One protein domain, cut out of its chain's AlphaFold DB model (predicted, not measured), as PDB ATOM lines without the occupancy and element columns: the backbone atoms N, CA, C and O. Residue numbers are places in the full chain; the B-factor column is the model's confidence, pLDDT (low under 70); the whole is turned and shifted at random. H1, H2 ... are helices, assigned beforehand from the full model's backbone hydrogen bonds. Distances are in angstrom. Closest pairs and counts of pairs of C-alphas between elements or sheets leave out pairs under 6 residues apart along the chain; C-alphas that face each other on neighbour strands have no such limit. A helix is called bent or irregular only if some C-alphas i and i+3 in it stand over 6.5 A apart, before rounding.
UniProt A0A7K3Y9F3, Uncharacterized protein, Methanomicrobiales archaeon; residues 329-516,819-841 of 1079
ATOM      1  N   ARG A 329     -36.370   1.677 -15.363       86.31
ATOM      2  CA  ARG A 329     -35.692   0.578 -16.074       86.31
ATOM      3  C   ARG A 329     -35.614   0.831 -17.579       86.31
ATOM      4  O   ARG A 329     -34.569   0.601 -18.191       86.31
ATOM      5  N   SER A 330     -36.681   1.360 -18.178       84.56
ATOM      6  CA  SER A 330     -36.707   1.746 -19.593       84.56
ATOM      7  C   SER A 330     -35.699   2.858 -19.905       84.56
ATOM      8  O   SER A 330     -35.018   2.791 -20.930       84.56
ATOM      9  N   LEU A 331     -35.528   3.835 -19.005       84.69
ATOM     10  CA  LEU A 331     -34.501   4.877 -19.123       84.69
ATOM     11  C   LEU A 331     -33.084   4.298 -19.090       84.69
ATOM     12  O   LEU A 331     -32.284   4.609 -19.979       84.69
ATOM     13  N   LYS A 332     -32.788   3.416 -18.125       86.50
ATOM     14  CA  LYS A 332     -31.491   2.726 -18.041       86.50
ATOM     15  C   LYS A 332     -31.209   1.921 -19.314       86.50
ATOM     16  O   LYS A 332     -30.181   2.125 -19.958       86.50
ATOM     17  N   SER A 333     -32.167   1.100 -19.752       88.50
ATOM     18  CA  SER A 333     -32.060   0.324 -20.997       88.50
ATOM     19  C   SER A 333     -31.919   1.218 -22.239       88.50
ATOM     20  O   SER A 333     -31.198   0.890 -23.185       88.50
ATOM     21  N   GLY A 334     -32.590   2.371 -22.260       89.19
ATOM     22  CA  GLY A 334     -32.464   3.374 -23.314       89.19
ATOM     23  C   GLY A 334     -31.047   3.940 -23.412       89.19
ATOM     24  O   GLY A 334     -30.490   4.008 -24.508       89.19
ATOM     25  N   TYR A 335     -30.435   4.276 -22.276       90.50
ATOM     26  CA  TYR A 335     -29.058   4.762 -22.227       90.50
ATOM     27  C   TYR A 335     -28.043   3.676 -22.612       90.50
ATOM     28  O   TYR A 335     -27.146   3.927 -23.418       90.50
ATOM     29  N   GLU A 336     -28.246   2.430 -22.179       91.25
ATOM     30  CA  GLU A 336     -27.451   1.285 -22.643       91.25
ATOM     31  C   GLU A 336     -27.522   1.106 -24.164       91.25
ATOM     32  O   GLU A 336     -26.516   0.804 -24.811       91.25
ATOM     33  N   LYS A 337     -28.689   1.321 -24.783       93.25
ATOM     34  CA  LYS A 337     -28.830   1.297 -26.248       93.25
ATOM     35  C   LYS A 337     -28.067   2.437 -26.926       93.25
ATOM     36  O   LYS A 337     -27.525   2.219 -28.009       93.25
ATOM     37  N   VAL A 338     -27.974   3.615 -26.304       93.75
ATOM     38  CA  VAL A 338     -27.126   4.721 -26.790       93.75
ATOM     39  C   VAL A 338     -25.647   4.335 -26.737       93.75
ATOM     40  O   VAL A 338     -24.955   4.479 -27.746       93.75
ATOM     41  N   ILE A 339     -25.181   3.760 -25.623       93.75
ATOM     42  CA  ILE A 339     -23.803   3.261 -25.468       93.75
ATOM     43  C   ILE A 339     -23.499   2.183 -26.519       93.75
ATOM     44  O   ILE A 339     -22.482   2.239 -27.210       93.75
ATOM     45  N   ASN A 340     -24.411   1.226 -26.711       93.94
ATOM     46  CA  ASN A 340     -24.302   0.201 -27.750       93.94
ATOM     47  C   ASN A 340     -24.258   0.792 -29.169       93.94
ATOM     48  O   ASN A 340     -23.490   0.319 -30.007       93.94
ATOM     49  N   GLY A 341     -25.067   1.819 -29.441       94.44
ATOM     50  CA  GLY A 341     -25.066   2.538 -30.713       94.44
ATOM     51  C   GLY A 341     -23.719   3.206 -30.991       94.44
ATOM     52  O   GLY A 341     -23.159   3.008 -32.068       94.44
ATOM     53  N   LEU A 342     -23.159   3.911 -30.001       95.69
ATOM     54  CA  LEU A 342     -21.828   4.518 -30.101       95.69
ATOM     55  C   LEU A 342     -20.728   3.460 -30.295       95.69
ATOM     56  O   LEU A 342     -19.811   3.664 -31.090       95.69
ATOM     57  N   ASN A 343     -20.833   2.312 -29.623       96.00
ATOM     58  CA  ASN A 343     -19.917   1.189 -29.821       96.00
ATOM     59  C   ASN A 343     -19.951   0.673 -31.268       96.00
ATOM     60  O   ASN A 343     -18.905   0.523 -31.889       96.00
ATOM     61  N   GLY A 344     -21.146   0.479 -31.839       95.88
ATOM     62  CA  GLY A 344     -21.294   0.086 -33.246       95.88
ATOM     63  C   GLY A 344     -20.714   1.117 -34.221       95.88
ATOM     64  O   GLY A 344     -20.004   0.755 -35.157       95.88
ATOM     65  N   VAL A 345     -20.943   2.411 -33.963       96.00
ATOM     66  CA  VAL A 345     -20.320   3.509 -34.722       96.00
ATOM     67  C   VAL A 345     -18.791   3.438 -34.647       96.00
ATOM     68  O   VAL A 345     -18.113   3.605 -35.660       96.00
ATOM     69  N   THR A 346     -18.249   3.186 -33.457       96.50
ATOM     70  CA  THR A 346     -16.803   3.143 -33.201       96.50
ATOM     71  C   THR A 346     -16.137   1.995 -33.950       96.50
ATOM     72  O   THR A 346     -15.142   2.218 -34.636       96.50
ATOM     73  N   GLU A 347     -16.706   0.791 -33.897       96.56
ATOM     74  CA  GLU A 347     -16.164  -0.377 -34.603       96.56
ATOM     75  C   GLU A 347     -16.224  -0.220 -36.129       96.56
ATOM     76  O   GLU A 347     -15.243  -0.483 -36.834       96.56
ATOM     77  N   ALA A 348     -17.339   0.289 -36.657       95.12
ATOM     78  CA  ALA A 348     -17.451   0.575 -38.083       95.12
ATOM     79  C   ALA A 348     -16.452   1.664 -38.527       95.12
ATOM     80  O   ALA A 348     -15.828   1.541 -39.581       95.12
ATOM     81  N   ARG A 349     -16.225   2.693 -37.698       95.88
ATOM     82  CA  ARG A 349     -15.213   3.733 -37.944       95.88
ATOM     83  C   ARG A 349     -13.792   3.175 -37.928       95.88
ATOM     84  O   ARG A 349     -13.025   3.496 -38.831       95.88
ATOM     85  N   LYS A 350     -13.441   2.315 -36.962       96.50
ATOM     86  CA  LYS A 350     -12.145   1.610 -36.938       96.50
ATOM     87  C   LYS A 350     -11.930   0.830 -38.237       96.50
ATOM     88  O   LYS A 350     -10.853   0.913 -38.818       96.50
ATOM     89  N   SER A 351     -12.969   0.156 -38.727       95.19
ATOM     90  CA  SER A 351     -12.914  -0.613 -39.977       95.19
ATOM     91  C   SER A 351     -12.704   0.290 -41.202       95.19
ATOM     92  O   SER A 351     -11.877  -0.011 -42.058       95.19
ATOM     93  N   LEU A 352     -13.385   1.441 -41.272       93.88
ATOM     94  CA  LEU A 352     -13.171   2.435 -42.336       93.88
ATOM     95  C   LEU A 352     -11.764   3.039 -42.301       93.88
ATOM     96  O   LEU A 352     -11.122   3.144 -43.347       93.88
ATOM     97  N   ASN A 353     -11.273   3.390 -41.111       95.12
ATOM     98  CA  ASN A 353      -9.903   3.866 -40.935       95.12
ATOM     99  C   ASN A 353      -8.905   2.811 -41.430       95.12
ATOM    100  O   ASN A 353      -8.027   3.136 -42.217       95.12
ATOM    101  N   GLN A 354      -9.084   1.540 -41.052       94.56
ATOM    102  CA  GLN A 354      -8.218   0.443 -41.491       94.56
ATOM    103  C   GLN A 354      -8.189   0.276 -43.013       94.56
ATOM    104  O   GLN A 354      -7.108   0.079 -43.561       94.56
ATOM    105  N   VAL A 355      -9.330   0.378 -43.705       91.56
ATOM    106  CA  VAL A 355      -9.378   0.293 -45.178       91.56
ATOM    107  C   VAL A 355      -8.502   1.374 -45.815       91.56
ATOM    108  O   VAL A 355      -7.709   1.083 -46.710       91.56
ATOM    109  N   VAL A 356      -8.614   2.616 -45.343       90.88
ATOM    110  CA  VAL A 356      -7.882   3.754 -45.915       90.88
ATOM    111  C   VAL A 356      -6.404   3.735 -45.519       90.88
ATOM    112  O   VAL A 356      -5.549   3.908 -46.388       90.88
ATOM    113  N   SER A 357      -6.089   3.456 -44.253       89.38
ATOM    114  CA  SER A 357      -4.705   3.336 -43.782       89.38
ATOM    115  C   SER A 357      -3.972   2.183 -44.477       89.38
ATOM    116  O   SER A 357      -2.840   2.375 -44.912       89.38
ATOM    117  N   SER A 358      -4.614   1.022 -44.668       88.75
ATOM    118  CA  SER A 358      -4.001  -0.128 -45.361       88.75
ATOM    119  C   SER A 358      -3.714   0.189 -46.826       88.75
ATOM    120  O   SER A 358      -2.606  -0.053 -47.294       88.75
ATOM    121  N   LEU A 359      -4.669   0.810 -47.533       87.38
ATOM    122  CA  LEU A 359      -4.455   1.270 -48.906       87.38
ATOM    123  C   LEU A 359      -3.255   2.223 -48.982       87.38
ATOM    124  O   LEU A 359      -2.399   2.081 -49.852       87.38
ATOM    125  N   ARG A 360      -3.168   3.187 -48.060       82.38
ATOM    126  CA  ARG A 360      -2.062   4.148 -48.009       82.38
ATOM    127  C   ARG A 360      -0.722   3.464 -47.732       82.38
ATOM    128  O   ARG A 360       0.267   3.776 -48.396       82.38
ATOM    129  N   GLU A 361      -0.672   2.536 -46.782       82.31
ATOM    130  CA  GLU A 361       0.529   1.757 -46.477       82.31
ATOM    131  C   GLU A 361       0.982   0.905 -47.667       82.31
ATOM    132  O   GLU A 361       2.168   0.908 -48.000       82.31
ATOM    133  N   ASP A 362       0.055   0.225 -48.341       80.50
ATOM    134  CA  ASP A 362       0.342  -0.594 -49.521       80.50
ATOM    135  C   ASP A 362       0.880   0.255 -50.679       80.50
ATOM    136  O   ASP A 362       1.843  -0.131 -51.351       80.50
ATOM    137  N   LEU A 363       0.321   1.450 -50.871       73.62
ATOM    138  CA  LEU A 363       0.800   2.414 -51.862       73.62
ATOM    139  C   LEU A 363       2.183   2.975 -51.505       73.62
ATOM    140  O   LEU A 363       2.990   3.206 -52.400       73.62
ATOM    141  N   THR A 364       2.496   3.115 -50.214       68.75
ATOM    142  CA  THR A 364       3.800   3.612 -49.741       68.75
ATOM    143  C   THR A 364       4.897   2.534 -49.780       68.75
ATOM    144  O   THR A 364       6.073   2.856 -49.931       68.75
ATOM    145  N   ARG A 365       4.549   1.242 -49.653       66.88
ATOM    146  CA  ARG A 365       5.506   0.114 -49.696       66.88
ATOM    147  C   ARG A 365       5.776  -0.433 -51.100       66.88
ATOM    148  O   ARG A 365       6.753  -1.165 -51.276       66.88
ATOM    149  N   SER A 366       4.921  -0.137 -52.078       62.31
ATOM    150  CA  SER A 366       5.096  -0.594 -53.458       62.31
ATOM    151  C   SER A 366       6.399  -0.036 -54.047       62.31
ATOM    152  O   SER A 366       6.488   1.132 -54.406       62.31
ATOM    153  N   LYS A 367       7.422  -0.889 -54.181       47.62
ATOM    154  CA  LYS A 367       8.743  -0.569 -54.761       47.62
ATOM    155  C   LYS A 367       8.715  -0.242 -56.267       47.62
ATOM    156  O   LYS A 367       9.766  -0.292 -56.900       47.62
ATOM    157  N   HIS A 368       7.551  -0.019 -56.879       48.22
ATOM    158  CA  HIS A 368       7.428   0.018 -58.340       48.22
ATOM    159  C   HIS A 368       7.341   1.390 -58.999       48.22
ATOM    160  O   HIS A 368       7.645   1.438 -60.182       48.22
ATOM    161  N   CYS A 369       7.098   2.503 -58.302       51.75
ATOM    162  CA  CYS A 369       7.257   3.823 -58.927       51.75
ATOM    163  C   CYS A 369       7.583   4.899 -57.884       51.75
ATOM    164  O   CYS A 369       6.730   5.220 -57.055       51.75
ATOM    165  N   ASP A 370       8.750   5.543 -57.995       60.28
ATOM    166  CA  ASP A 370       9.040   6.815 -57.308       60.28
ATOM    167  C   ASP A 370       7.956   7.879 -57.613       60.28
ATOM    168  O   ASP A 370       7.674   8.763 -56.802       60.28
ATOM    169  N   GLU A 371       7.267   7.749 -58.753       63.72
ATOM    170  CA  GLU A 371       6.178   8.632 -59.174       63.72
ATOM    171  C   GLU A 371       4.878   8.452 -58.369       63.72
ATOM    172  O   GLU A 371       4.255   9.452 -58.010       63.72
ATOM    173  N   LEU A 372       4.489   7.222 -58.003       63.28
ATOM    174  CA  LEU A 372       3.297   6.966 -57.173       63.28
ATOM    175  C   LEU A 372       3.456   7.564 -55.772       63.28
ATOM    176  O   LEU A 372       2.549   8.229 -55.265       63.28
ATOM    177  N   ALA A 373       4.636   7.377 -55.178       62.34
ATOM    178  CA  ALA A 373       4.984   7.958 -53.888       62.34
ATOM    179  C   ALA A 373       4.963   9.497 -53.932       62.34
ATOM    180  O   ALA A 373       4.519  10.129 -52.976       62.34
ATOM    181  N   SER A 374       5.353  10.110 -55.057       64.31
ATOM    182  CA  SER A 374       5.317  11.571 -55.231       64.31
ATOM    183  C   SER A 374       3.895  12.163 -55.286       64.31
ATOM    184  O   SER A 374       3.688  13.313 -54.897       64.31
ATOM    185  N   ILE A 375       2.898  11.387 -55.734       63.00
ATOM    186  CA  ILE A 375       1.483  11.806 -55.813       63.00
ATOM    187  C   ILE A 375       0.820  11.784 -54.424       63.00
ATOM    188  O   ILE A 375      -0.090  12.577 -54.154       63.00
ATOM    189  N   MET A 376       1.297  10.898 -53.546       61.19
ATOM    190  CA  MET A 376       0.834  10.716 -52.167       61.19
ATOM    191  C   MET A 376       1.809  11.265 -51.115       61.19
ATOM    192  O   MET A 376       1.716  10.865 -49.957       61.19
ATOM    193  N   ASP A 377       2.730  12.158 -51.499       58.47
ATOM    194  CA  ASP A 377       3.796  12.668 -50.627       58.47
ATOM    195  C   ASP A 377       3.231  13.276 -49.319       58.47
ATOM    196  O   ASP A 377       2.682  14.389 -49.342       58.47
ATOM    197  N   PRO A 378       3.385  12.591 -48.166       50.16
ATOM    198  CA  PRO A 378       2.858  13.054 -46.882       50.16
ATOM    199  C   PRO A 378       3.560  14.331 -46.402       50.16
ATOM    200  O   PRO A 378       2.990  15.133 -45.661       50.16
ATOM    201  N   ALA A 379       4.798  14.577 -46.855       48.28
ATOM    202  CA  ALA A 379       5.613  15.701 -46.401       48.28
ATOM    203  C   ALA A 379       5.095  17.068 -46.886       48.28
ATOM    204  O   ALA A 379       5.524  18.103 -46.371       48.28
ATOM    205  N   ARG A 380       4.158  17.104 -47.846       54.94
ATOM    206  CA  ARG A 380       3.566  18.353 -48.360       54.94
ATOM    207  C   ARG A 380       2.365  18.871 -47.566       54.94
ATOM    208  O   ARG A 380       1.939  19.987 -47.855       54.94
ATOM    209  N   GLY A 381       1.854  18.115 -46.586       54.38
ATOM    210  CA  GLY A 381       0.874  18.557 -45.581       54.38
ATOM    211  C   GLY A 381      -0.202  19.522 -46.096       54.38
ATOM    212  O   GLY A 381      -0.132  20.729 -45.853       54.38
ATOM    213  N   GLY A 382      -1.208  19.009 -46.809       65.19
ATOM    214  CA  GLY A 382      -2.349  19.829 -47.218       65.19
ATOM    215  C   GLY A 382      -3.162  20.313 -46.012       65.19
ATOM    216  O   GLY A 382      -3.180  19.679 -44.961       65.19
ATOM    217  N   LYS A 383      -3.846  21.456 -46.143       80.44
ATOM    218  CA  LYS A 383      -4.723  21.972 -45.080       80.44
ATOM    219  C   LYS A 383      -6.125  21.372 -45.234       80.44
ATOM    220  O   LYS A 383      -6.739  21.619 -46.274       80.44
ATOM    221  N   PRO A 384      -6.648  20.640 -44.229       88.38
ATOM    222  CA  PRO A 384      -8.035  20.185 -44.227       88.38
ATOM    223  C   PRO A 384      -9.017  21.333 -44.461       88.38
ATOM    224  O   PRO A 384      -8.761  22.485 -44.088       88.38
ATOM    225  N   THR A 385     -10.157  21.025 -45.071       90.06
ATOM    226  CA  THR A 385     -11.179  22.027 -45.376       90.06
ATOM    227  C   THR A 385     -11.996  22.396 -44.133       90.06
ATOM    228  O   THR A 385     -11.990  21.700 -43.114       90.06
ATOM    229  N   ARG A 386     -12.769  23.487 -44.216       89.69
ATOM    230  CA  ARG A 386     -13.735  23.843 -43.164       89.69
ATOM    231  C   ARG A 386     -14.814  22.769 -42.979       89.69
ATOM    232  O   ARG A 386     -15.221  22.522 -41.853       89.69
ATOM    233  N   GLU A 387     -15.233  22.109 -44.057       91.69
ATOM    234  CA  GLU A 387     -16.195  21.004 -43.986       91.69
ATOM    235  C   GLU A 387     -15.620  19.801 -43.221       91.69
ATOM    236  O   GLU A 387     -16.338  19.148 -42.467       91.69
ATOM    237  N   ASP A 388     -14.320  19.527 -43.370       92.94
ATOM    238  CA  ASP A 388     -13.636  18.475 -42.608       92.94
ATOM    239  C   ASP A 388     -13.564  18.816 -41.116       92.94
ATOM    240  O   ASP A 388     -13.821  17.955 -40.273       92.94
ATOM    241  N   PHE A 389     -13.271  20.078 -40.787       93.62
ATOM    242  CA  PHE A 389     -13.322  20.576 -39.411       93.62
ATOM    243  C   PHE A 389     -14.726  20.431 -38.805       93.62
ATOM    244  O   PHE A 389     -14.870  19.870 -37.720       93.62
ATOM    245  N   ASP A 390     -15.762  20.889 -39.514       94.12
ATOM    246  CA  ASP A 390     -17.149  20.825 -39.045       94.12
ATOM    247  C   ASP A 390     -17.618  19.368 -38.870       94.12
ATOM    248  O   ASP A 390     -18.337  19.063 -37.915       94.12
ATOM    249  N   TYR A 391     -17.170  18.449 -39.737       95.00
ATOM    250  CA  TYR A 391     -17.424  17.014 -39.594       95.00
ATOM    251  C   TYR A 391     -16.796  16.448 -38.315       95.00
ATOM    252  O   TYR A 391     -17.520  15.901 -37.486       95.00
ATOM    253  N   ILE A 392     -15.483  16.611 -38.106       95.94
ATOM    254  CA  ILE A 392     -14.813  16.077 -36.904       95.94
ATOM    255  C   ILE A 392     -15.390  16.713 -35.636       95.94
ATOM    256  O   ILE A 392     -15.618  16.013 -34.651       95.94
ATOM    257  N   LYS A 393     -15.714  18.012 -35.668       95.38
ATOM    258  CA  LYS A 393     -16.348  18.708 -34.542       95.38
ATOM    259  C   LYS A 393     -17.730  18.138 -34.224       95.38
ATOM    260  O   LYS A 393     -18.053  17.930 -33.056       95.38
ATOM    261  N   LYS A 394     -18.542  17.859 -35.248       94.44
ATOM    262  CA  LYS A 394     -19.843  17.199 -35.082       94.44
ATOM    263  C   LYS A 394     -19.682  15.802 -34.486       94.44
ATOM    264  O   LYS A 394     -20.463  15.437 -33.611       94.44
ATOM    265  N   GLU A 395     -18.687  15.043 -34.939       94.94
ATOM    266  CA  GLU A 395     -18.452  13.691 -34.437       94.94
ATOM    267  C   GLU A 395     -17.948  13.659 -33.003       94.94
ATOM    268  O   GLU A 395     -18.477  12.893 -32.202       94.94
ATOM    269  N   TYR A 396     -17.038  14.562 -32.639       95.81
ATOM    270  CA  TYR A 396     -16.684  14.798 -31.244       95.81
ATOM    271  C   TYR A 396     -17.935  15.097 -30.409       95.81
ATOM    272  O   TYR A 396     -18.176  14.438 -29.402       95.81
ATOM    273  N   GLY A 397     -18.791  16.011 -30.884       94.19
ATOM    274  CA  GLY A 397     -20.040  16.363 -30.209       94.19
ATOM    275  C   GLY A 397     -21.016  15.189 -30.052       94.19
ATOM    276  O   GLY A 397     -21.849  15.198 -29.152       94.19
ATOM    277  N   ASN A 398     -20.948  14.159 -30.902       93.81
ATOM    278  CA  ASN A 398     -21.739  12.940 -30.719       93.81
ATOM    279  C   ASN A 398     -21.169  12.057 -29.601       93.81
ATOM    280  O   ASN A 398     -21.931  11.547 -28.785       93.81
ATOM    281  N   ILE A 399     -19.847  11.907 -29.505       95.50
ATOM    282  CA  ILE A 399     -19.242  11.187 -28.374       95.50
ATOM    283  C   ILE A 399     -19.533  11.957 -27.071       95.50
ATOM    284  O   ILE A 399     -19.972  11.361 -26.089       95.50
ATOM    285  N   GLU A 400     -19.428  13.291 -27.110       94.38
ATOM    286  CA  GLU A 400     -19.677  14.182 -25.973       94.38
ATOM    287  C   GLU A 400     -21.072  14.041 -25.388       94.38
ATOM    288  O   GLU A 400     -21.229  13.931 -24.171       94.38
ATOM    289  N   LYS A 401     -22.099  13.959 -26.238       92.56
ATOM    290  CA  LYS A 401     -23.479  13.744 -25.790       92.56
ATOM    291  C   LYS A 401     -23.669  12.470 -24.966       92.56
ATOM    292  O   LYS A 401     -24.675  12.383 -24.276       92.56
ATOM    293  N   VAL A 402     -22.777  11.478 -25.057       92.75
ATOM    294  CA  VAL A 402     -22.892  10.247 -24.261       92.75
ATOM    295  C   VAL A 402     -22.408  10.481 -22.837       92.75
ATOM    296  O   VAL A 402     -23.159  10.185 -21.910       92.75
ATOM    297  N   TRP A 403     -21.211  11.043 -22.642       91.81
ATOM    298  CA  TRP A 403     -20.685  11.290 -21.293       91.81
ATOM    299  C   TRP A 403     -21.335  12.501 -20.612       91.81
ATOM    300  O   TRP A 403     -21.484  12.505 -19.397       91.81
ATOM    301  N   SER A 404     -21.795  13.495 -21.375       90.62
ATOM    302  CA  SER A 404     -22.513  14.659 -20.829       90.62
ATOM    303  C   SER A 404     -24.012  14.406 -20.612       90.62
ATOM    304  O   SER A 404     -24.734  15.308 -20.187       90.62
ATOM    305  N   HIS A 405     -24.512  13.200 -20.920       89.94
ATOM    306  CA  HIS A 405     -25.931  12.887 -20.772       89.94
ATOM    307  C   HIS A 405     -26.345  12.841 -19.296       89.94
ATOM    308  O   HIS A 405     -25.743  12.113 -18.504       89.94
ATOM    309  N   ASP A 406     -27.450  13.508 -18.950       86.06
ATOM    310  CA  ASP A 406     -27.947  13.585 -17.568       86.06
ATOM    311  C   ASP A 406     -28.205  12.201 -16.949       86.06
ATOM    312  O   ASP A 406     -27.933  11.994 -15.773       86.06
ATOM    313  N   ILE A 407     -28.667  11.224 -17.740       86.88
ATOM    314  CA  ILE A 407     -28.903   9.844 -17.265       86.88
ATOM    315  C   ILE A 407     -27.636   9.183 -16.713       86.88
ATOM    316  O   ILE A 407     -27.725   8.498 -15.701       86.88
ATOM    317  N   GLY A 408     -26.465   9.396 -17.325       86.69
ATOM    318  CA  GLY A 408     -25.220   8.833 -16.794       86.69
ATOM    319  C   GLY A 408     -24.881   9.408 -15.416       86.69
ATOM    320  O   GLY A 408     -24.502   8.663 -14.515       86.69
ATOM    321  N   ARG A 409     -25.140  10.709 -15.210       85.00
ATOM    322  CA  ARG A 409     -25.020  11.348 -13.889       85.00
ATOM    323  C   ARG A 409     -26.052  10.810 -12.893       85.00
ATOM    324  O   ARG A 409     -25.700  10.509 -11.762       85.00
ATOM    325  N   LEU A 410     -27.308  10.625 -13.312       84.62
ATOM    326  CA  LEU A 410     -28.383  10.068 -12.471       84.62
ATOM    327  C   LEU A 410     -28.140   8.599 -12.077       84.62
ATOM    328  O   LEU A 410     -28.548   8.165 -11.003       84.62
ATOM    329  N   LEU A 411     -27.453   7.834 -12.929       84.06
ATOM    330  CA  LEU A 411     -26.974   6.484 -12.620       84.06
ATOM    331  C   LEU A 411     -25.747   6.488 -11.689       84.06
ATOM    332  O   LEU A 411     -25.348   5.432 -11.199       84.06
ATOM    333  N   GLY A 412     -25.153   7.658 -11.430       82.12
ATOM    334  CA  GLY A 412     -23.942   7.816 -10.628       82.12
ATOM    335  C   GLY A 412     -22.690   7.242 -11.293       82.12
ATOM    336  O   GLY A 412     -21.784   6.794 -10.586       82.12
ATOM    337  N   TYR A 413     -22.653   7.189 -12.630       90.00
ATOM    338  CA  TYR A 413     -21.533   6.622 -13.382       90.00
ATOM    339  C   TYR A 413     -20.276   7.466 -13.216       90.00
ATOM    340  O   TYR A 413     -20.233   8.641 -13.590       90.00
ATOM    341  N   GLN A 414     -19.231   6.831 -12.689       89.12
ATOM    342  CA  GLN A 414     -17.965   7.499 -12.400       89.12
ATOM    343  C   GLN A 414     -17.227   7.880 -13.680       89.12
ATOM    344  O   GLN A 414     -16.450   8.831 -13.684       89.12
ATOM    345  N   THR A 415     -17.501   7.195 -14.793       90.69
ATOM    346  CA  THR A 415     -16.937   7.576 -16.088       90.69
ATOM    347  C   THR A 415     -17.382   8.978 -16.515       90.69
ATOM    348  O   THR A 415     -16.552   9.769 -16.957       90.69
ATOM    349  N   ASN A 416     -18.671   9.310 -16.377       90.88
ATOM    350  CA  ASN A 416     -19.214  10.613 -16.777       90.88
ATOM    351  C   ASN A 416     -18.574  11.749 -15.965       90.88
ATOM    352  O   ASN A 416     -18.092  12.726 -16.538       90.88
ATOM    353  N   GLU A 417     -18.519  11.581 -14.642       87.31
ATOM    354  CA  GLU A 417     -17.875  12.526 -13.724       87.31
ATOM    355  C   GLU A 417     -16.369  12.636 -13.996       87.31
ATOM    356  O   GLU A 417     -15.822  13.737 -14.035       87.31
ATOM    357  N   GLY A 418     -15.703  11.508 -14.258       89.12
ATOM    358  CA  GLY A 418     -14.272  11.443 -14.541       89.12
ATOM    359  C   GLY A 418     -13.861  12.216 -15.795       89.12
ATOM    360  O   GLY A 418     -12.867  12.941 -15.760       89.12
ATOM    361  N   VAL A 419     -14.633  12.118 -16.887       91.25
ATOM    362  CA  VAL A 419     -14.372  12.899 -18.114       91.25
ATOM    363  C   VAL A 419     -14.529  14.397 -17.847       91.25
ATOM    364  O   VAL A 419     -13.662  15.181 -18.230       91.25
ATOM    365  N   GLU A 420     -15.612  14.810 -17.185       89.38
ATOM    366  CA  GLU A 420     -15.882  16.226 -16.897       89.38
ATOM    367  C   GLU A 420     -14.837  16.828 -15.953       89.38
ATOM    368  O   GLU A 420     -14.334  17.925 -16.204       89.38
ATOM    369  N   TYR A 421     -14.453  16.083 -14.915       89.06
ATOM    370  CA  TYR A 421     -13.374  16.457 -14.008       89.06
ATOM    371  C   TYR A 421     -12.040  16.592 -14.751       89.06
ATOM    372  O   TYR A 421     -11.355  17.605 -14.616       89.06
ATOM    373  N   TYR A 422     -11.691  15.620 -15.600       90.56
ATOM    374  CA  TYR A 422     -10.462  15.676 -16.387       90.56
ATOM    375  C   TYR A 422     -10.434  16.890 -17.326       90.56
ATOM    376  O   TYR A 422      -9.406  17.563 -17.410       90.56
ATOM    377  N   ILE A 423     -11.558  17.210 -17.984       89.38
ATOM    378  CA  ILE A 423     -11.700  18.421 -18.807       89.38
ATOM    379  C   ILE A 423     -11.479  19.680 -17.962       89.38
ATOM    380  O   ILE A 423     -10.771  20.585 -18.399       89.38
ATOM    381  N   HIS A 424     -12.074  19.755 -16.772       88.06
ATOM    382  CA  HIS A 424     -11.957  20.923 -15.902       88.06
ATOM    383  C   HIS A 424     -10.515  21.165 -15.428       88.06
ATOM    384  O   HIS A 424     -10.052  22.304 -15.462       88.06
ATOM    385  N   GLU A 425      -9.808  20.107 -15.027       88.44
ATOM    386  CA  GLU A 425      -8.477  20.212 -14.415       88.44
ATOM    387  C   GLU A 425      -7.322  20.245 -15.428       88.44
ATOM    388  O   GLU A 425      -6.312  20.903 -15.182       88.44
ATOM    389  N   ASN A 426      -7.439  19.536 -16.558       87.56
ATOM    390  CA  ASN A 426      -6.308  19.303 -17.469       87.56
ATOM    391  C   ASN A 426      -6.424  20.030 -18.814       87.56
ATOM    392  O   ASN A 426      -5.431  20.116 -19.538       87.56
ATOM    393  N   ILE A 427      -7.602  20.557 -19.173       87.94
ATOM    394  CA  ILE A 427      -7.814  21.242 -20.455       87.94
ATOM    395  C   ILE A 427      -7.940  22.758 -20.226       87.94
ATOM    396  O   ILE A 427      -8.927  23.209 -19.636       87.94
ATOM    397  N   PRO A 428      -6.985  23.571 -20.726       87.81
ATOM    398  CA  PRO A 428      -7.046  25.023 -20.606       87.81
ATOM    399  C   PRO A 428      -8.322  25.607 -21.214       87.81
ATOM    400  O   PRO A 428      -8.860  25.099 -22.201       87.81
ATOM    401  N   GLU A 429      -8.784  26.726 -20.661       83.81
ATOM    402  CA  GLU A 429     -10.023  27.374 -21.090       83.81
ATOM    403  C   GLU A 429     -10.020  27.764 -22.576       83.81
ATOM    404  O   GLU A 429     -11.058  27.696 -23.230       83.81
ATOM    405  N   GLU A 430      -8.879  28.193 -23.112       83.19
ATOM    406  CA  GLU A 430      -8.627  28.511 -24.523       83.19
ATOM    407  C   GLU A 430      -8.671  27.295 -25.462       83.19
ATOM    408  O   GLU A 430      -8.940  27.464 -26.653       83.19
ATOM    409  N   SER A 431      -8.479  26.086 -24.926       86.06
ATOM    410  CA  SER A 431      -8.496  24.814 -25.660       86.06
ATOM    411  C   SER A 431      -9.840  24.084 -25.573       86.06
ATOM    412  O   SER A 431      -9.953  22.938 -26.004       86.06
ATOM    413  N   ARG A 432     -10.883  24.726 -25.036       86.25
ATOM    414  CA  ARG A 432     -12.235  24.153 -25.003       86.25
ATOM    415  C   ARG A 432     -12.893  24.158 -26.387       86.25
ATOM    416  O   ARG A 432     -12.630  25.020 -27.231       86.25
ATOM    417  N   ILE A 433     -13.777  23.185 -26.619       88.12
ATOM    418  CA  ILE A 433     -14.395  22.897 -27.927       88.12
ATOM    419  C   ILE A 433     -15.136  24.096 -28.556       88.12
ATOM    420  O   ILE A 433     -15.205  24.240 -29.783       88.12
ATOM    421  N   ASP A 434     -15.680  24.983 -27.731       86.81
ATOM    422  CA  ASP A 434     -16.369  26.215 -28.112       86.81
ATOM    423  C   ASP A 434     -15.411  27.308 -28.615       86.81
ATOM    424  O   ASP A 434     -15.784  28.089 -29.496       86.81
ATOM    425  N   LYS A 435     -14.162  27.326 -28.131       88.81
ATOM    426  CA  LYS A 435     -13.142  28.322 -28.499       88.81
ATOM    427  C   LYS A 435     -12.235  27.873 -29.652       88.81
ATOM    428  O   LYS A 435     -11.667  28.728 -30.337       88.81
ATOM    429  N   ILE A 436     -12.148  26.570 -29.933       90.50
ATOM    430  CA  ILE A 436     -11.367  26.013 -31.050       90.50
ATOM    431  C   ILE A 436     -11.969  26.408 -32.411       90.50
ATOM    432  O   ILE A 436     -13.147  26.168 -32.695       90.50
ATOM    433  N   LYS A 437     -11.122  26.971 -33.288       87.50
ATOM    434  CA  LYS A 437     -11.487  27.436 -34.645       87.50
ATOM    435  C   LYS A 437     -10.676  26.802 -35.778       87.50
ATOM    436  O   LYS A 437     -10.894  27.149 -36.936       87.50
ATOM    437  N   ASN A 438      -9.712  25.940 -35.466       89.75
ATOM    438  CA  ASN A 438      -8.823  25.324 -36.448       89.75
ATOM    439  C   ASN A 438      -8.709  23.810 -36.220       89.75
ATOM    440  O   ASN A 438      -9.064  23.302 -35.159       89.75
ATOM    441  N   TYR A 439      -8.241  23.101 -37.247       91.56
ATOM    442  CA  TYR A 439      -8.191  21.639 -37.270       91.56
ATOM    443  C   TYR A 439      -7.195  21.055 -36.261       91.56
ATOM    444  O   TYR A 439      -7.524  20.098 -35.567       91.56
ATOM    445  N   ASP A 440      -6.011  21.659 -36.144       89.88
ATOM    446  CA  ASP A 440      -4.957  21.178 -35.245       89.88
ATOM    447  C   ASP A 440      -5.370  21.283 -33.774       89.88
ATOM    448  O   ASP A 440      -5.241  20.311 -33.041       89.88
ATOM    449  N   GLY A 441      -5.992  22.394 -33.368       90.81
ATOM    450  CA  GLY A 441      -6.505  22.549 -32.007       90.81
ATOM    451  C   GLY A 441      -7.600  21.538 -31.657       90.81
ATOM    452  O   GLY A 441      -7.676  21.091 -30.516       90.81
ATOM    453  N   LEU A 442      -8.426  21.129 -32.630       92.19
ATOM    454  CA  LEU A 442      -9.425  20.072 -32.426       92.19
ATOM    455  C   LEU A 442      -8.766  18.700 -32.254       92.19
ATOM    456  O   LEU A 442      -9.179  17.927 -31.392       92.19
ATOM    457  N   LEU A 443      -7.735  18.411 -33.051       92.12
ATOM    458  CA  LEU A 443      -6.964  17.175 -32.948       92.12
ATOM    459  C   LEU A 443      -6.217  17.089 -31.607       92.12
ATOM    460  O   LEU A 443      -6.240  16.041 -30.964       92.12
ATOM    461  N   ASP A 444      -5.616  18.192 -31.159       91.25
ATOM    462  CA  ASP A 444      -4.913  18.282 -29.877       91.25
ATOM    463  C   ASP A 444      -5.865  18.109 -28.684       91.25
ATOM    464  O   ASP A 444      -5.524  17.423 -27.717       91.25
ATOM    465  N   LEU A 445      -7.087  18.652 -28.768       93.12
ATOM    466  CA  LEU A 445      -8.131  18.407 -27.769       93.12
ATOM    467  C   LEU A 445      -8.503  16.919 -27.704       93.12
ATOM    468  O   LEU A 445      -8.478  16.338 -26.621       93.12
ATOM    469  N   ILE A 446      -8.813  16.292 -28.847       94.25
ATOM    470  CA  ILE A 446      -9.174  14.863 -28.901       94.25
ATOM    471  C   ILE A 446      -8.047  14.015 -28.297       94.25
ATOM    472  O   ILE A 446      -8.313  13.185 -27.430       94.25
ATOM    473  N   ARG A 447      -6.791  14.275 -28.683       92.94
ATOM    474  CA  ARG A 447      -5.601  13.599 -28.141       92.94
ATOM    475  C   ARG A 447      -5.472  13.727 -26.634       92.94
ATOM    476  O   ARG A 447      -5.199  12.741 -25.955       92.94
ATOM    477  N   SER A 448      -5.679  14.933 -26.117       90.94
ATOM    478  CA  SER A 448      -5.561  15.210 -24.686       90.94
ATOM    479  C   SER A 448      -6.599  14.435 -23.874       90.94
ATOM    480  O   SER A 448      -6.300  14.004 -22.764       90.94
ATOM    481  N   LEU A 449      -7.792  14.206 -24.435       91.81
ATOM    482  CA  LEU A 449      -8.892  13.505 -23.767       91.81
ATOM    483  C   LEU A 449      -8.778  11.979 -23.795       91.81
ATOM    484  O   LEU A 449      -9.386  11.330 -22.956       91.81
ATOM    485  N   ILE A 450      -7.991  11.383 -24.697       92.50
ATOM    486  CA  ILE A 450      -7.871   9.915 -24.817       92.50
ATOM    487  C   ILE A 450      -7.390   9.241 -23.521       92.50
ATOM    488  O   ILE A 450      -7.702   8.075 -23.307       92.50
ATOM    489  N   ASN A 451      -6.650   9.960 -22.672       87.31
ATOM    490  CA  ASN A 451      -6.044   9.428 -21.446       87.31
ATOM    491  C   ASN A 451      -6.815   9.792 -20.163       87.31
ATOM    492  O   ASN A 451      -6.267   9.668 -19.063       87.31
ATOM    493  N   PHE A 452      -8.062  10.272 -20.269       89.31
ATOM    494  CA  PHE A 452      -8.859  10.589 -19.076       89.31
ATOM    495  C   PHE A 452      -9.078   9.346 -18.194       89.31
ATOM    496  O   PHE A 452      -9.157   9.463 -16.974       89.31
ATOM    497  N   ASP A 453      -9.136   8.159 -18.807       85.12
ATOM    498  CA  ASP A 453      -9.388   6.869 -18.162       85.12
ATOM    499  C   ASP A 453      -8.382   6.549 -17.048       85.12
ATOM    500  O   ASP A 453      -8.742   5.923 -16.056       85.12
ATOM    501  N   GLN A 454      -7.152   7.066 -17.139       84.94
ATOM    502  CA  GLN A 454      -6.124   6.937 -16.098       84.94
ATOM    503  C   GLN A 454      -6.518   7.578 -14.754       84.94
ATOM    504  O   GLN A 454      -5.920   7.261 -13.724       84.94
ATOM    505  N   HIS A 455      -7.511   8.473 -14.752       81.06
ATOM    506  CA  HIS A 455      -7.985   9.199 -13.572       81.06
ATOM    507  C   HIS A 455      -9.197   8.534 -12.903       81.06
ATOM    508  O   HIS A 455      -9.615   8.981 -11.837       81.06
ATOM    509  N   VAL A 456      -9.738   7.457 -13.486       85.31
ATOM    510  CA  VAL A 456     -10.879   6.704 -12.948       85.31
ATOM    511  C   VAL A 456     -10.406   5.310 -12.544       85.31
ATOM    512  O   VAL A 456      -9.874   4.559 -13.359       85.31
ATOM    513  N   LYS A 457     -10.579   4.930 -11.274       85.25
ATOM    514  CA  LYS A 457     -10.180   3.591 -10.812       85.25
ATOM    515  C   LYS A 457     -11.267   2.580 -11.154       85.25
ATOM    516  O   LYS A 457     -12.435   2.809 -10.860       85.25
ATOM    517  N   GLU A 458     -10.880   1.407 -11.663       78.12
ATOM    518  CA  GLU A 458     -11.845   0.341 -11.994       78.12
ATOM    519  C   GLU A 458     -12.714  -0.094 -10.798       78.12
ATOM    520  O   GLU A 458     -13.845  -0.530 -10.992       78.12
ATOM    521  N   GLY A 459     -12.202   0.031  -9.567       77.12
ATOM    522  CA  GLY A 459     -12.936  -0.302  -8.343       77.12
ATOM    523  C   GLY A 459     -14.040   0.691  -7.963       77.12
ATOM    524  O   GLY A 459     -14.899   0.330  -7.163       77.12
ATOM    525  N   ASP A 460     -14.033   1.897  -8.535       82.06
ATOM    526  CA  ASP A 460     -15.009   2.948  -8.227       82.06
ATOM    527  C   ASP A 460     -16.234   2.886  -9.170       82.06
ATOM    528  O   ASP A 460     -17.270   3.491  -8.897       82.06
ATOM    529  N   LEU A 461     -16.149   2.116 -10.263       86.75
ATOM    530  CA  LEU A 461     -17.192   1.990 -11.288       86.75
ATOM    531  C   LEU A 461     -18.447   1.287 -10.757       86.75
ATOM    532  O   LEU A 461     -18.364   0.249 -10.096       86.75
ATOM    533  N   LYS A 462     -19.624   1.817 -11.104       83.12
ATOM    534  CA  LYS A 462     -20.905   1.370 -10.529       83.12
ATOM    535  C   LYS A 462     -21.364  -0.002 -11.008       83.12
ATOM    536  O   LYS A 462     -21.786  -0.826 -10.200       83.12
ATOM    537  N   ASP A 463     -21.338  -0.229 -12.316       84.50
ATOM    538  CA  ASP A 463     -21.821  -1.459 -12.940       84.50
ATOM    539  C   ASP A 463     -21.048  -1.788 -14.233       84.50
ATOM    540  O   ASP A 463     -20.086  -1.112 -14.609       84.50
ATOM    541  N   ASP A 464     -21.423  -2.878 -14.902       86.81
ATOM    542  CA  ASP A 464     -20.759  -3.312 -16.136       86.81
ATOM    543  C   ASP A 464     -20.989  -2.352 -17.314       86.81
ATOM    544  O   ASP A 464     -20.160  -2.284 -18.226       86.81
ATOM    545  N   THR A 465     -22.071  -1.570 -17.282       88.56
ATOM    546  CA  THR A 465     -22.341  -0.524 -18.273       88.56
ATOM    547  C   THR A 465     -21.388   0.658 -18.069       88.56
ATOM    548  O   THR A 465     -20.811   1.124 -19.054       88.56
ATOM    549  N   ASP A 466     -21.122   1.071 -16.825       90.50
ATOM    550  CA  ASP A 466     -20.104   2.081 -16.485       90.50
ATOM    551  C   ASP A 466     -18.694   1.617 -16.908       90.50
ATOM    552  O   ASP A 466     -17.977   2.331 -17.608       90.50
ATOM    553  N   LYS A 467     -18.322   0.355 -16.629       90.69
ATOM    554  CA  LYS A 467     -17.053  -0.236 -17.119       90.69
ATOM    555  C   LYS A 467     -16.929  -0.205 -18.633       90.69
ATOM    556  O   LYS A 467     -15.850   0.039 -19.178       90.69
ATOM    557  N   ARG A 468     -18.023  -0.496 -19.332       91.25
ATOM    558  CA  ARG A 468     -18.044  -0.449 -20.789       91.25
ATOM    559  C   ARG A 468     -17.909   0.980 -21.294       91.25
ATOM    560  O   ARG A 468     -17.213   1.186 -22.283       91.25
ATOM    561  N   LEU A 469     -18.531   1.944 -20.623       92.94
ATOM    562  CA  LEU A 469     -18.419   3.356 -20.960       92.94
ATOM    563  C   LEU A 469     -16.977   3.861 -20.787       92.94
ATOM    564  O   LEU A 469     -16.465   4.505 -21.705       92.94
ATOM    565  N   LEU A 470     -16.302   3.485 -19.689       93.75
ATOM    566  CA  LEU A 470     -14.895   3.820 -19.432       93.75
ATOM    567  C   LEU A 470     -13.971   3.348 -20.559       93.75
ATOM    568  O   LEU A 470     -13.053   4.063 -20.941       93.75
ATOM    569  N   ARG A 471     -14.226   2.159 -21.120       93.06
ATOM    570  CA  ARG A 471     -13.456   1.620 -22.256       93.06
ATOM    571  C   ARG A 471     -13.850   2.262 -23.584       93.06
ATOM    572  O   ARG A 471     -12.992   2.560 -24.410       93.06
ATOM    573  N   LEU A 472     -15.147   2.482 -23.789       95.75
ATOM    574  CA  LEU A 472     -15.691   2.946 -25.059       95.75
ATOM    575  C   LEU A 472     -15.283   4.384 -25.380       95.75
ATOM    576  O   LEU A 472     -14.896   4.641 -26.514       95.75
ATOM    577  N   ILE A 473     -15.345   5.321 -24.427       95.88
ATOM    578  CA  ILE A 473     -15.063   6.738 -24.721       95.88
ATOM    579  C   ILE A 473     -13.628   6.938 -25.250       95.88
ATOM    580  O   ILE A 473     -13.493   7.526 -26.330       95.88
ATOM    581  N   PRO A 474     -12.560   6.432 -24.595       95.31
ATOM    582  CA  PRO A 474     -11.203   6.508 -25.135       95.31
ATOM    583  C   PRO A 474     -11.076   5.841 -26.504       95.31
ATOM    584  O   PRO A 474     -10.409   6.371 -27.391       95.31
ATOM    585  N   GLU A 475     -11.720   4.689 -26.713       96.62
ATOM    586  CA  GLU A 475     -11.691   3.992 -28.001       96.62
ATOM    587  C   GLU A 475     -12.387   4.774 -29.119       96.62
ATOM    588  O   GLU A 475     -11.860   4.845 -30.232       96.62
ATOM    589  N   SER A 476     -13.535   5.391 -28.836       96.81
ATOM    590  CA  SER A 476     -14.247   6.266 -29.766       96.81
ATOM    591  C   SER A 476     -13.413   7.496 -30.115       96.81
ATOM    592  O   SER A 476     -13.331   7.863 -31.289       96.81
ATOM    593  N   LEU A 477     -12.754   8.109 -29.123       97.12
ATOM    594  CA  LEU A 477     -11.867   9.255 -29.331       97.12
ATOM    595  C   LEU A 477     -10.624   8.869 -30.144       97.12
ATOM    596  O   LEU A 477     -10.299   9.583 -31.085       97.12
ATOM    597  N   ARG A 478      -9.987   7.718 -29.875       97.12
ATOM    598  CA  ARG A 478      -8.872   7.183 -30.688       97.12
ATOM    599  C   ARG A 478      -9.300   6.909 -32.128       97.12
ATOM    600  O   ARG A 478      -8.604   7.293 -33.062       97.12
ATOM    601  N   ALA A 479     -10.459   6.280 -32.330       96.81
ATOM    602  CA  ALA A 479     -10.980   6.028 -33.671       96.81
ATOM    603  C   ALA A 479     -11.258   7.342 -34.423       96.81
ATOM    604  O   ALA A 479     -10.963   7.441 -35.614       96.81
ATOM    605  N   LEU A 480     -11.790   8.360 -33.736       96.94
ATOM    606  CA  LEU A 480     -11.999   9.688 -34.308       96.94
ATOM    607  C   LEU A 480     -10.676  10.416 -34.591       96.94
ATOM    608  O   LEU A 480     -10.551  11.040 -35.642       96.94
ATOM    609  N   GLU A 481      -9.687  10.301 -33.703       96.44
ATOM    610  CA  GLU A 481      -8.337  10.837 -33.895       96.44
ATOM    611  C   GLU A 481      -7.690  10.236 -35.144       96.44
ATOM    612  O   GLU A 481      -7.211  10.978 -35.996       96.44
ATOM    613  N   THR A 482      -7.731   8.908 -35.305       95.81
ATOM    614  CA  THR A 482      -7.216   8.234 -36.505       95.81
ATOM    615  C   THR A 482      -7.936   8.721 -37.760       95.81
ATOM    616  O   THR A 482      -7.276   9.036 -38.745       95.81
ATOM    617  N   THR A 483      -9.269   8.864 -37.728       95.88
ATOM    618  CA  THR A 483     -10.011   9.445 -38.859       95.88
ATOM    619  C   THR A 483      -9.515  10.859 -39.174       95.88
ATOM    620  O   THR A 483      -9.302  11.192 -40.338       95.88
ATOM    621  N   ALA A 484      -9.322  11.698 -38.155       94.56
ATOM    622  CA  ALA A 484      -8.869  13.072 -38.335       94.56
ATOM    623  C   ALA A 484      -7.425  13.147 -38.867       94.56
ATOM    624  O   ALA A 484      -7.122  13.948 -39.751       94.56
ATOM    625  N   MET A 485      -6.537  12.277 -38.387       92.62
ATOM    626  CA  MET A 485      -5.180  12.152 -38.910       92.62
ATOM    627  C   MET A 485      -5.184  11.719 -40.376       92.62
ATOM    628  O   MET A 485      -4.566  12.391 -41.193       92.62
ATOM    629  N   GLU A 486      -5.924  10.670 -40.741       91.50
ATOM    630  CA  GLU A 486      -5.988  10.211 -42.134       91.50
ATOM    631  C   GLU A 486      -6.608  11.277 -43.056       91.50
ATOM    632  O   GLU A 486      -6.116  11.485 -44.160       91.50
ATOM    633  N   ILE A 487      -7.616  12.042 -42.608       92.75
ATOM    634  CA  ILE A 487      -8.123  13.200 -43.373       92.75
ATOM    635  C   ILE A 487      -7.030  14.261 -43.570       92.75
ATOM    636  O   ILE A 487      -6.910  14.816 -44.664       92.75
ATOM    637  N   LYS A 488      -6.233  14.552 -42.533       90.19
ATOM    638  CA  LYS A 488      -5.130  15.517 -42.608       90.19
ATOM    639  C   LYS A 488      -4.037  15.076 -43.579       90.19
ATOM    640  O   LYS A 488      -3.593  15.891 -44.381       90.19
ATOM    641  N   GLU A 489      -3.661  13.803 -43.560       86.88
ATOM    642  CA  GLU A 489      -2.695  13.237 -44.507       86.88
ATOM    643  C   GLU A 489      -3.246  13.261 -45.946       86.88
ATOM    644  O   GLU A 489      -2.588  13.739 -46.873       86.88
ATOM    645  N   LEU A 490      -4.504  12.848 -46.143       88.81
ATOM    646  CA  LEU A 490      -5.156  12.852 -47.457       88.81
ATOM    647  C   LEU A 490      -5.329  14.254 -48.046       88.81
ATOM    648  O   LEU A 490      -5.371  14.399 -49.269       88.81
ATOM    649  N   ALA A 491      -5.396  15.298 -47.215       87.06
ATOM    650  CA  ALA A 491      -5.466  16.675 -47.690       87.06
ATOM    651  C   ALA A 491      -4.260  17.062 -48.571       87.06
ATOM    652  O   ALA A 491      -4.388  17.963 -49.401       87.06
ATOM    653  N   GLY A 492      -3.109  16.388 -48.423       81.25
ATOM    654  CA  GLY A 492      -1.901  16.597 -49.233       81.25
ATOM    655  C   GLY A 492      -1.904  15.931 -50.619       81.25
ATOM    656  O   GLY A 492      -1.079  16.290 -51.463       81.25
ATOM    657  N   VAL A 493      -2.832  15.003 -50.886       84.56
ATOM    658  CA  VAL A 493      -2.913  14.261 -52.158       84.56
ATOM    659  C   VAL A 493      -3.252  15.209 -53.308       84.56
ATOM    660  O   VAL A 493      -4.228  15.952 -53.220       84.56
ATOM    661  N   GLN A 494      -2.481  15.173 -54.400       80.69
ATOM    662  CA  GLN A 494      -2.647  16.101 -55.533       80.69
ATOM    663  C   GLN A 494      -3.895  15.801 -56.381       80.69
ATOM    664  O   GLN A 494      -4.609  16.724 -56.775       80.69
ATOM    665  N   GLU A 495      -4.200  14.522 -56.617       86.38
ATOM    666  CA  GLU A 495      -5.358  14.100 -57.415       86.38
ATOM    667  C   GLU A 495      -6.675  14.303 -56.644       86.38
ATOM    668  O   GLU A 495      -7.026  13.544 -55.738       86.38
ATOM    669  N   GLU A 496      -7.436  15.335 -57.026       87.50
ATOM    670  CA  GLU A 496      -8.669  15.751 -56.346       87.50
ATOM    671  C   GLU A 496      -9.729  14.646 -56.279       87.50
ATOM    672  O   GLU A 496     -10.342  14.456 -55.227       87.50
ATOM    673  N   ALA A 497      -9.924  13.891 -57.366       88.88
ATOM    674  CA  ALA A 497     -10.906  12.807 -57.409       88.88
ATOM    675  C   ALA A 497     -10.576  11.694 -56.398       88.88
ATOM    676  O   ALA A 497     -11.474  11.178 -55.730       88.88
ATOM    677  N   VAL A 498      -9.287  11.370 -56.238       89.50
ATOM    678  CA  VAL A 498      -8.797  10.392 -55.254       89.50
ATOM    679  C   VAL A 498      -8.972  10.931 -53.835       89.50
ATOM    680  O   VAL A 498      -9.586  10.269 -52.998       89.50
ATOM    681  N   ARG A 499      -8.510  12.164 -53.580       89.69
ATOM    682  CA  ARG A 499      -8.638  12.840 -52.280       89.69
ATOM    683  C   ARG A 499     -10.094  12.902 -51.811       89.69
ATOM    684  O   ARG A 499     -10.403  12.503 -50.691       89.69
ATOM    685  N   ALA A 500     -10.997  13.361 -52.676       89.81
ATOM    686  CA  ALA A 500     -12.416  13.475 -52.363       89.81
ATOM    687  C   ALA A 500     -13.062  12.107 -52.095       89.81
ATOM    688  O   ALA A 500     -13.848  11.978 -51.161       89.81
ATOM    689  N   ALA A 501     -12.730  11.075 -52.879       91.31
ATOM    690  CA  ALA A 501     -13.291   9.739 -52.692       91.31
ATOM    691  C   ALA A 501     -12.868   9.099 -51.357       91.31
ATOM    692  O   ALA A 501     -13.710   8.528 -50.662       91.31
ATOM    693  N   LEU A 502     -11.594   9.232 -50.972       91.06
ATOM    694  CA  LEU A 502     -11.067   8.672 -49.724       91.06
ATOM    695  C   LEU A 502     -11.564   9.431 -48.481       91.06
ATOM    696  O   LEU A 502     -11.969   8.794 -47.509       91.06
ATOM    697  N   ILE A 503     -11.632  10.769 -48.518       91.88
ATOM    698  CA  ILE A 503     -12.201  11.561 -47.410       91.88
ATOM    699  C   ILE A 503     -13.690  11.234 -47.213       91.88
ATOM    700  O   ILE A 503     -14.140  11.044 -46.086       91.88
ATOM    701  N   GLU A 504     -14.471  11.120 -48.289       91.00
ATOM    702  CA  GLU A 504     -15.891  10.755 -48.191       91.00
ATOM    703  C   GLU A 504     -16.092   9.312 -47.702       91.00
ATOM    704  O   GLU A 504     -17.064   9.029 -46.994       91.00
ATOM    705  N   CYS A 505     -15.153   8.414 -48.028       91.88
ATOM    706  CA  CYS A 505     -15.104   7.059 -47.488       91.88
ATOM    707  C   CYS A 505     -14.901   7.074 -45.963       91.88
ATOM    708  O   CYS A 505     -15.716   6.490 -45.248       91.88
ATOM    709  N   LEU A 506     -13.907   7.822 -45.464       92.81
ATOM    710  CA  LEU A 506     -13.661   8.026 -44.027       92.81
ATOM    711  C   LEU A 506     -14.850   8.674 -43.305       92.81
ATOM    712  O   LEU A 506     -15.157   8.328 -42.165       92.81
ATOM    713  N   LYS A 507     -15.550   9.597 -43.975       93.12
ATOM    714  CA  LYS A 507     -16.769  10.228 -43.448       93.12
ATOM    715  C   LYS A 507     -17.969   9.279 -43.388       93.12
ATOM    716  O   LYS A 507     -18.989   9.648 -42.807       93.12
ATOM    717  N   GLY A 508     -17.871   8.087 -43.978       88.62
ATOM    718  CA  GLY A 508     -18.943   7.096 -43.999       88.62
ATOM    719  C   GLY A 508     -20.069   7.406 -44.990       88.62
ATOM    720  O   GLY A 508     -21.152   6.850 -44.853       88.62
ATOM    721  N   ARG A 509     -19.876   8.292 -45.982       87.88
ATOM    722  CA  ARG A 509     -20.968   8.700 -46.891       87.88
ATOM    723  C   ARG A 509     -21.372   7.554 -47.823       87.88
ATOM    724  O   ARG A 509     -20.523   6.952 -48.479       87.88
ATOM    725  N   GLU A 510     -22.669   7.267 -47.950       75.31
ATOM    726  CA  GLU A 510     -23.157   6.141 -48.774       75.31
ATOM    727  C   GLU A 510     -23.006   6.364 -50.287       75.31
ATOM    728  O   GLU A 510     -22.915   5.391 -51.036       75.31
ATOM    729  N   GLY A 511     -22.873   7.621 -50.734       66.56
ATOM    730  CA  GLY A 511     -22.754   8.063 -52.136       66.56
ATOM    731  C   GLY A 511     -21.480   7.638 -52.889       66.56
ATOM    732  O   GLY A 511     -20.979   8.382 -53.732       66.56
ATOM    733  N   GLY A 512     -20.959   6.440 -52.620       68.25
ATOM    734  CA  GLY A 512     -19.779   5.876 -53.273       68.25
ATOM    735  C   GLY A 512     -19.952   5.730 -54.786       68.25
ATOM    736  O   GLY A 512     -18.984   5.907 -55.512       68.25
ATOM    737  N   SER A 513     -21.173   5.507 -55.286       79.38
ATOM    738  CA  SER A 513     -21.437   5.365 -56.726       79.38
ATOM    739  C   SER A 513     -21.085   6.618 -57.526       79.38
ATOM    740  O   SER A 513     -20.500   6.499 -58.599       79.38
ATOM    741  N   GLN A 514     -21.383   7.811 -56.994       85.31
ATOM    742  CA  GLN A 514     -21.021   9.065 -57.659       85.31
ATOM    743  C   GLN A 514     -19.503   9.250 -57.671       85.31
ATOM    744  O   GLN A 514     -18.934   9.552 -58.710       85.31
ATOM    745  N   ARG A 515     -18.822   8.986 -56.549       87.56
ATOM    746  CA  ARG A 515     -17.355   9.089 -56.481       87.56
ATOM    747  C   ARG A 515     -16.650   8.056 -57.355       87.56
ATOM    748  O   ARG A 515     -15.677   8.388 -58.017       87.56
ATOM    749  N   VAL A 516     -17.168   6.832 -57.428       88.94
ATOM    750  CA  VAL A 516     -16.684   5.802 -58.359       88.94
ATOM    751  C   VAL A 516     -16.917   6.232 -59.807       88.94
ATOM    752  O   VAL A 516     -16.050   6.009 -60.646       88.94
ATOM    753  N   GLY A 819     -15.144  -1.836 -51.672       88.38
ATOM    754  CA  GLY A 819     -14.944  -2.749 -50.542       88.38
ATOM    755  C   GLY A 819     -15.412  -2.173 -49.201       88.38
ATOM    756  O   GLY A 819     -15.988  -2.888 -48.385       88.38
ATOM    757  N   SER A 820     -15.283  -0.858 -49.004       91.38
ATOM    758  CA  SER A 820     -15.770  -0.163 -47.802       91.38
ATOM    759  C   SER A 820     -17.298  -0.051 -47.700       91.38
ATOM    760  O   SER A 820     -17.804   0.392 -46.670       91.38
ATOM    761  N   SER A 821     -18.061  -0.421 -48.741       89.69
ATOM    762  CA  SER A 821     -19.514  -0.187 -48.813       89.69
ATOM    763  C   SER A 821     -20.272  -0.743 -47.608       89.69
ATOM    764  O   SER A 821     -21.134  -0.058 -47.060       89.69
ATOM    765  N   ARG A 822     -19.926  -1.956 -47.161       90.56
ATOM    766  CA  ARG A 822     -20.548  -2.579 -45.988       90.56
ATOM    767  C   ARG A 822     -20.310  -1.758 -44.718       90.56
ATOM    768  O   ARG A 822     -21.264  -1.444 -44.018       90.56
ATOM    769  N   HIS A 823     -19.070  -1.352 -44.460       92.38
ATOM    770  CA  HIS A 823     -18.722  -0.565 -43.274       92.38
ATOM    771  C   HIS A 823     -19.364   0.828 -43.289       92.38
ATOM    772  O   HIS A 823     -19.778   1.332 -42.247       92.38
ATOM    773  N   ARG A 824     -19.518   1.436 -44.476       92.00
ATOM    774  CA  ARG A 824     -20.254   2.700 -44.646       92.00
ATOM    775  C   ARG A 824     -21.754   2.540 -44.364       92.00
ATOM    776  O   ARG A 824     -22.351   3.422 -43.764       92.00
ATOM    777  N   GLN A 825     -22.368   1.421 -44.736       91.50
ATOM    778  CA  GLN A 825     -23.763   1.137 -44.366       91.50
ATOM    779  C   GLN A 825     -23.905   0.873 -42.862       91.50
ATOM    780  O   GLN A 825     -24.793   1.426 -42.215       91.50
ATOM    781  N   GLU A 826     -22.999   0.076 -42.286       92.19
ATOM    782  CA  GLU A 826     -22.980  -0.241 -40.854       92.19
ATOM    783  C   GLU A 826     -22.853   1.031 -40.006       92.19
ATOM    784  O   GLU A 826     -23.660   1.237 -39.098       92.19
ATOM    785  N   ILE A 827     -21.909   1.930 -40.325       93.19
ATOM    786  CA  ILE A 827     -21.730   3.166 -39.552       93.19
ATOM    787  C   ILE A 827     -22.983   4.058 -39.610       93.19
ATOM    788  O   ILE A 827     -23.403   4.565 -38.572       93.19
ATOM    789  N   ASN A 828     -23.640   4.198 -40.770       92.31
ATOM    790  CA  ASN A 828     -24.866   4.999 -40.897       92.31
ATOM    791  C   ASN A 828     -26.055   4.370 -40.167       92.31
ATOM    792  O   ASN A 828     -26.799   5.079 -39.487       92.31
ATOM    793  N   GLN A 829     -26.214   3.046 -40.241       93.56
ATOM    794  CA  GLN A 829     -27.250   2.338 -39.492       93.56
ATOM    795  C   GLN A 829     -27.052   2.504 -37.980       93.56
ATOM    796  O   GLN A 829     -28.010   2.780 -37.253       93.56
ATOM    797  N   HIS A 830     -25.812   2.366 -37.497       94.69
ATOM    798  CA  HIS A 830     -25.491   2.573 -36.090       94.69
ATOM    799  C   HIS A 830     -25.696   4.028 -35.660       94.69
ATOM    800  O   HIS A 830     -26.255   4.243 -34.586       94.69
ATOM    801  N   TYR A 831     -25.354   5.016 -36.498       92.69
ATOM    802  CA  TYR A 831     -25.664   6.425 -36.235       92.69
ATOM    803  C   TYR A 831     -27.163   6.693 -36.159       92.69
ATOM    804  O   TYR A 831     -27.595   7.389 -35.246       92.69
ATOM    805  N   SER A 832     -27.957   6.139 -37.079       91.56
ATOM    806  CA  SER A 832     -29.416   6.290 -37.065       91.56
ATOM    807  C   SER A 832     -29.999   5.760 -35.753       91.56
ATOM    808  O   SER A 832     -30.661   6.488 -35.017       91.56
ATOM    809  N   ASN A 833     -29.619   4.533 -35.377       90.69
ATOM    810  CA  ASN A 833     -30.034   3.924 -34.114       90.69
ATOM    811  C   ASN A 833     -29.574   4.747 -32.897       90.69
ATOM    812  O   ASN A 833     -30.327   4.926 -31.943       90.69
ATOM    813  N   TYR A 834     -28.335   5.240 -32.914       93.69
ATOM    814  CA  TYR A 834     -27.779   6.080 -31.857       93.69
ATOM    815  C   TYR A 834     -28.571   7.392 -31.698       93.69
ATOM    816  O   TYR A 834     -28.971   7.726 -30.583       93.69
ATOM    817  N   ILE A 835     -28.858   8.102 -32.795       90.81
ATOM    818  CA  ILE A 835     -29.607   9.368 -32.783       90.81
ATOM    819  C   ILE A 835     -31.069   9.159 -32.369       90.81
ATOM    820  O   ILE A 835     -31.607   9.949 -31.588       90.81
ATOM    821  N   ASP A 836     -31.715   8.091 -32.833       89.81
ATOM    822  CA  ASP A 836     -33.085   7.772 -32.429       89.81
ATOM    823  C   ASP A 836     -33.163   7.495 -30.926       89.81
ATOM    824  O   ASP A 836     -34.029   8.031 -30.229       89.81
ATOM    825  N   ASN A 837     -32.227   6.699 -30.402       89.94
ATOM    826  CA  ASN A 837     -32.192   6.372 -28.981       89.94
ATOM    827  C   ASN A 837     -31.866   7.598 -28.123       89.94
ATOM    828  O   ASN A 837     -32.556   7.814 -27.132       89.94
ATOM    829  N   ILE A 838     -30.904   8.441 -28.525       88.94
ATOM    830  CA  ILE A 838     -30.565   9.649 -27.757       88.94
ATOM    831  C   ILE A 838     -31.713  10.663 -27.744       88.94
ATOM    832  O   ILE A 838     -31.929  11.356 -26.756       88.94
ATOM    833  N   THR A 839     -32.499  10.724 -28.822       86.81
ATOM    834  CA  THR A 839     -33.673  11.601 -28.904       86.81
ATOM    835  C   THR A 839     -34.800  11.116 -27.993       86.81
ATOM    836  O   THR A 839     -35.470  11.934 -27.368       86.81
ATOM    837  N   ARG A 840     -34.987   9.795 -27.867       83.31
ATOM    838  CA  ARG A 840     -36.011   9.198 -26.990       83.31
ATOM    839  C   ARG A 840     -35.756   9.437 -25.502       83.31
ATOM    840  O   ARG A 840     -36.717   9.509 -24.748       83.31
ATOM    841  N   ILE A 841     -34.496   9.566 -25.091       82.62
ATOM    842  CA  ILE A 841     -34.103   9.710 -23.677       82.62
ATOM    843  C   ILE A 841     -33.786  11.160 -23.265       82.62
ATOM    844  O   ILE A 841     -33.309  11.395 -22.158       82.62
TER     845      ILE A 841
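What this domain is: This is residues 329 to 516 and 819 to 841 of the 1079 residues of an uncharacterized protein of Methanomicrobiales archaeon (UniProt A0A7K3Y9F3). An elongated bundle of helices is built round H8 in its middle, with the very long H1 running beside it on one side, H3 and H6 on other sides, and H9 folding back at the end of H8. H11 packs along H1, while H5 crosses one end of the bundle near H4 and H7, and residues 366 to 371 stick out beyond the far end of H1. The printed part has 211 residues with eleven named helices, H1 to H11 in order along the chain, and no named strand; the class is all helix. It is compact, with a radius of gyration of the C-alphas of 18.5 A, and spans 58 by 36 by 29 A.

Where its parts are: H1, residues 329 to 365, is the longest helix at 53.2 A and runs from C-alpha 329 at (-35.692, 0.578, -16.074) to C-alpha 365 at (5.506, 0.114, -49.696). H2 holds residues 370 to 375, H3 residues 386 to 403 over 26.2 A, and H4 residues 406 to 410. H5, residues 414 to 426, measures 17.3 A, and H6, residues 439 to 449, 15.8 A. H7 holds residues 452 to 455. H8, residues 464 to 490, measures 38.5 A and has a kink of 25 degrees near residue 471; it is neither bent nor irregular, but only just: C-alphas 471 and 474 are 6.1 A apart. H9 holds residues 496 to 506 over 15.4 A, and H10 residues 512 to 516. H11, residues 821 to 840, measures 28.9 A and ends with C-alpha 840 at (-36.011, 9.198, -26.990).

How they stand to each other: H1, H3, H6, H8 and H9 form a bundle, a group of helices side by side, and H1 and H8 are its hubs, touching six other helices each. H1 and H8 run the same way at a shallow tilt of 32 degrees, only just short of steep, and their closest C-alphas, Thr 346 and Ser 476, are 5.3 A apart. H3 touches H8 at a shallow tilt of 6 degrees, opposite ways, closest at C-alphas Ile 392 and Ala 484, 6.8 A. H6 touches residues 474 to 485 of H8, opposite ways at a shallow tilt of 26 degrees, closest at C-alphas Ile 446 and Leu 477, 6.2 A. H8 and H9 are a helical hairpin at 2 degrees; residues 483 to 490 of H8 touch H9, and C-alphas Leu 490 and Arg 499 are closest, 5.9 A. H10 touches H9, with C-alphas Ala 501 and Arg 515 closest at 5.6 A. H11 touches H1, opposite ways at a shallow tilt of 25 degrees, and C-alphas Gly 341 and Tyr 834 are closest at 4.6 A. H11 is apart from H8. H5 touches H8 with residues 414 to 415 alone at a steep tilt of 47 degrees, closest at C-alphas Thr 415 and Leu 470, 5.4 A. H7 touches H5, closest at C-alphas Tyr 422 and Phe 452, 6.0 A. H4 touches residues 331 to 335 of H1, closest at C-alphas Tyr 335 and Ile 407, 7.1 A. H1 and H2 touch only at the corner, and only just, with 3 pairs of C-alphas within 8 A; Thr 364 and Ala 373 are closest, 6.1 A. Every O i to N i+4 pair is within hydrogen-bond range in H1, H2, H4, H5, H6, H9, H10 and H11, against 12 of 14 in H3 and 22 of 23 in H8; H7 is too short for such a pair.

The domain as a whole: The two C-alphas farthest apart, Arg 329 and Asp 370, are 61.2 A apart. Residues 517 to 818 are not printed, and C-alphas 516 and 819 across the cut are 11.7 A apart. Of the links printed whole, H5 to H6 is long, with 12 residues. The mean pLDDT of the printed part is 87.0; residues 364 to 382 and 511 to 512 are under 70.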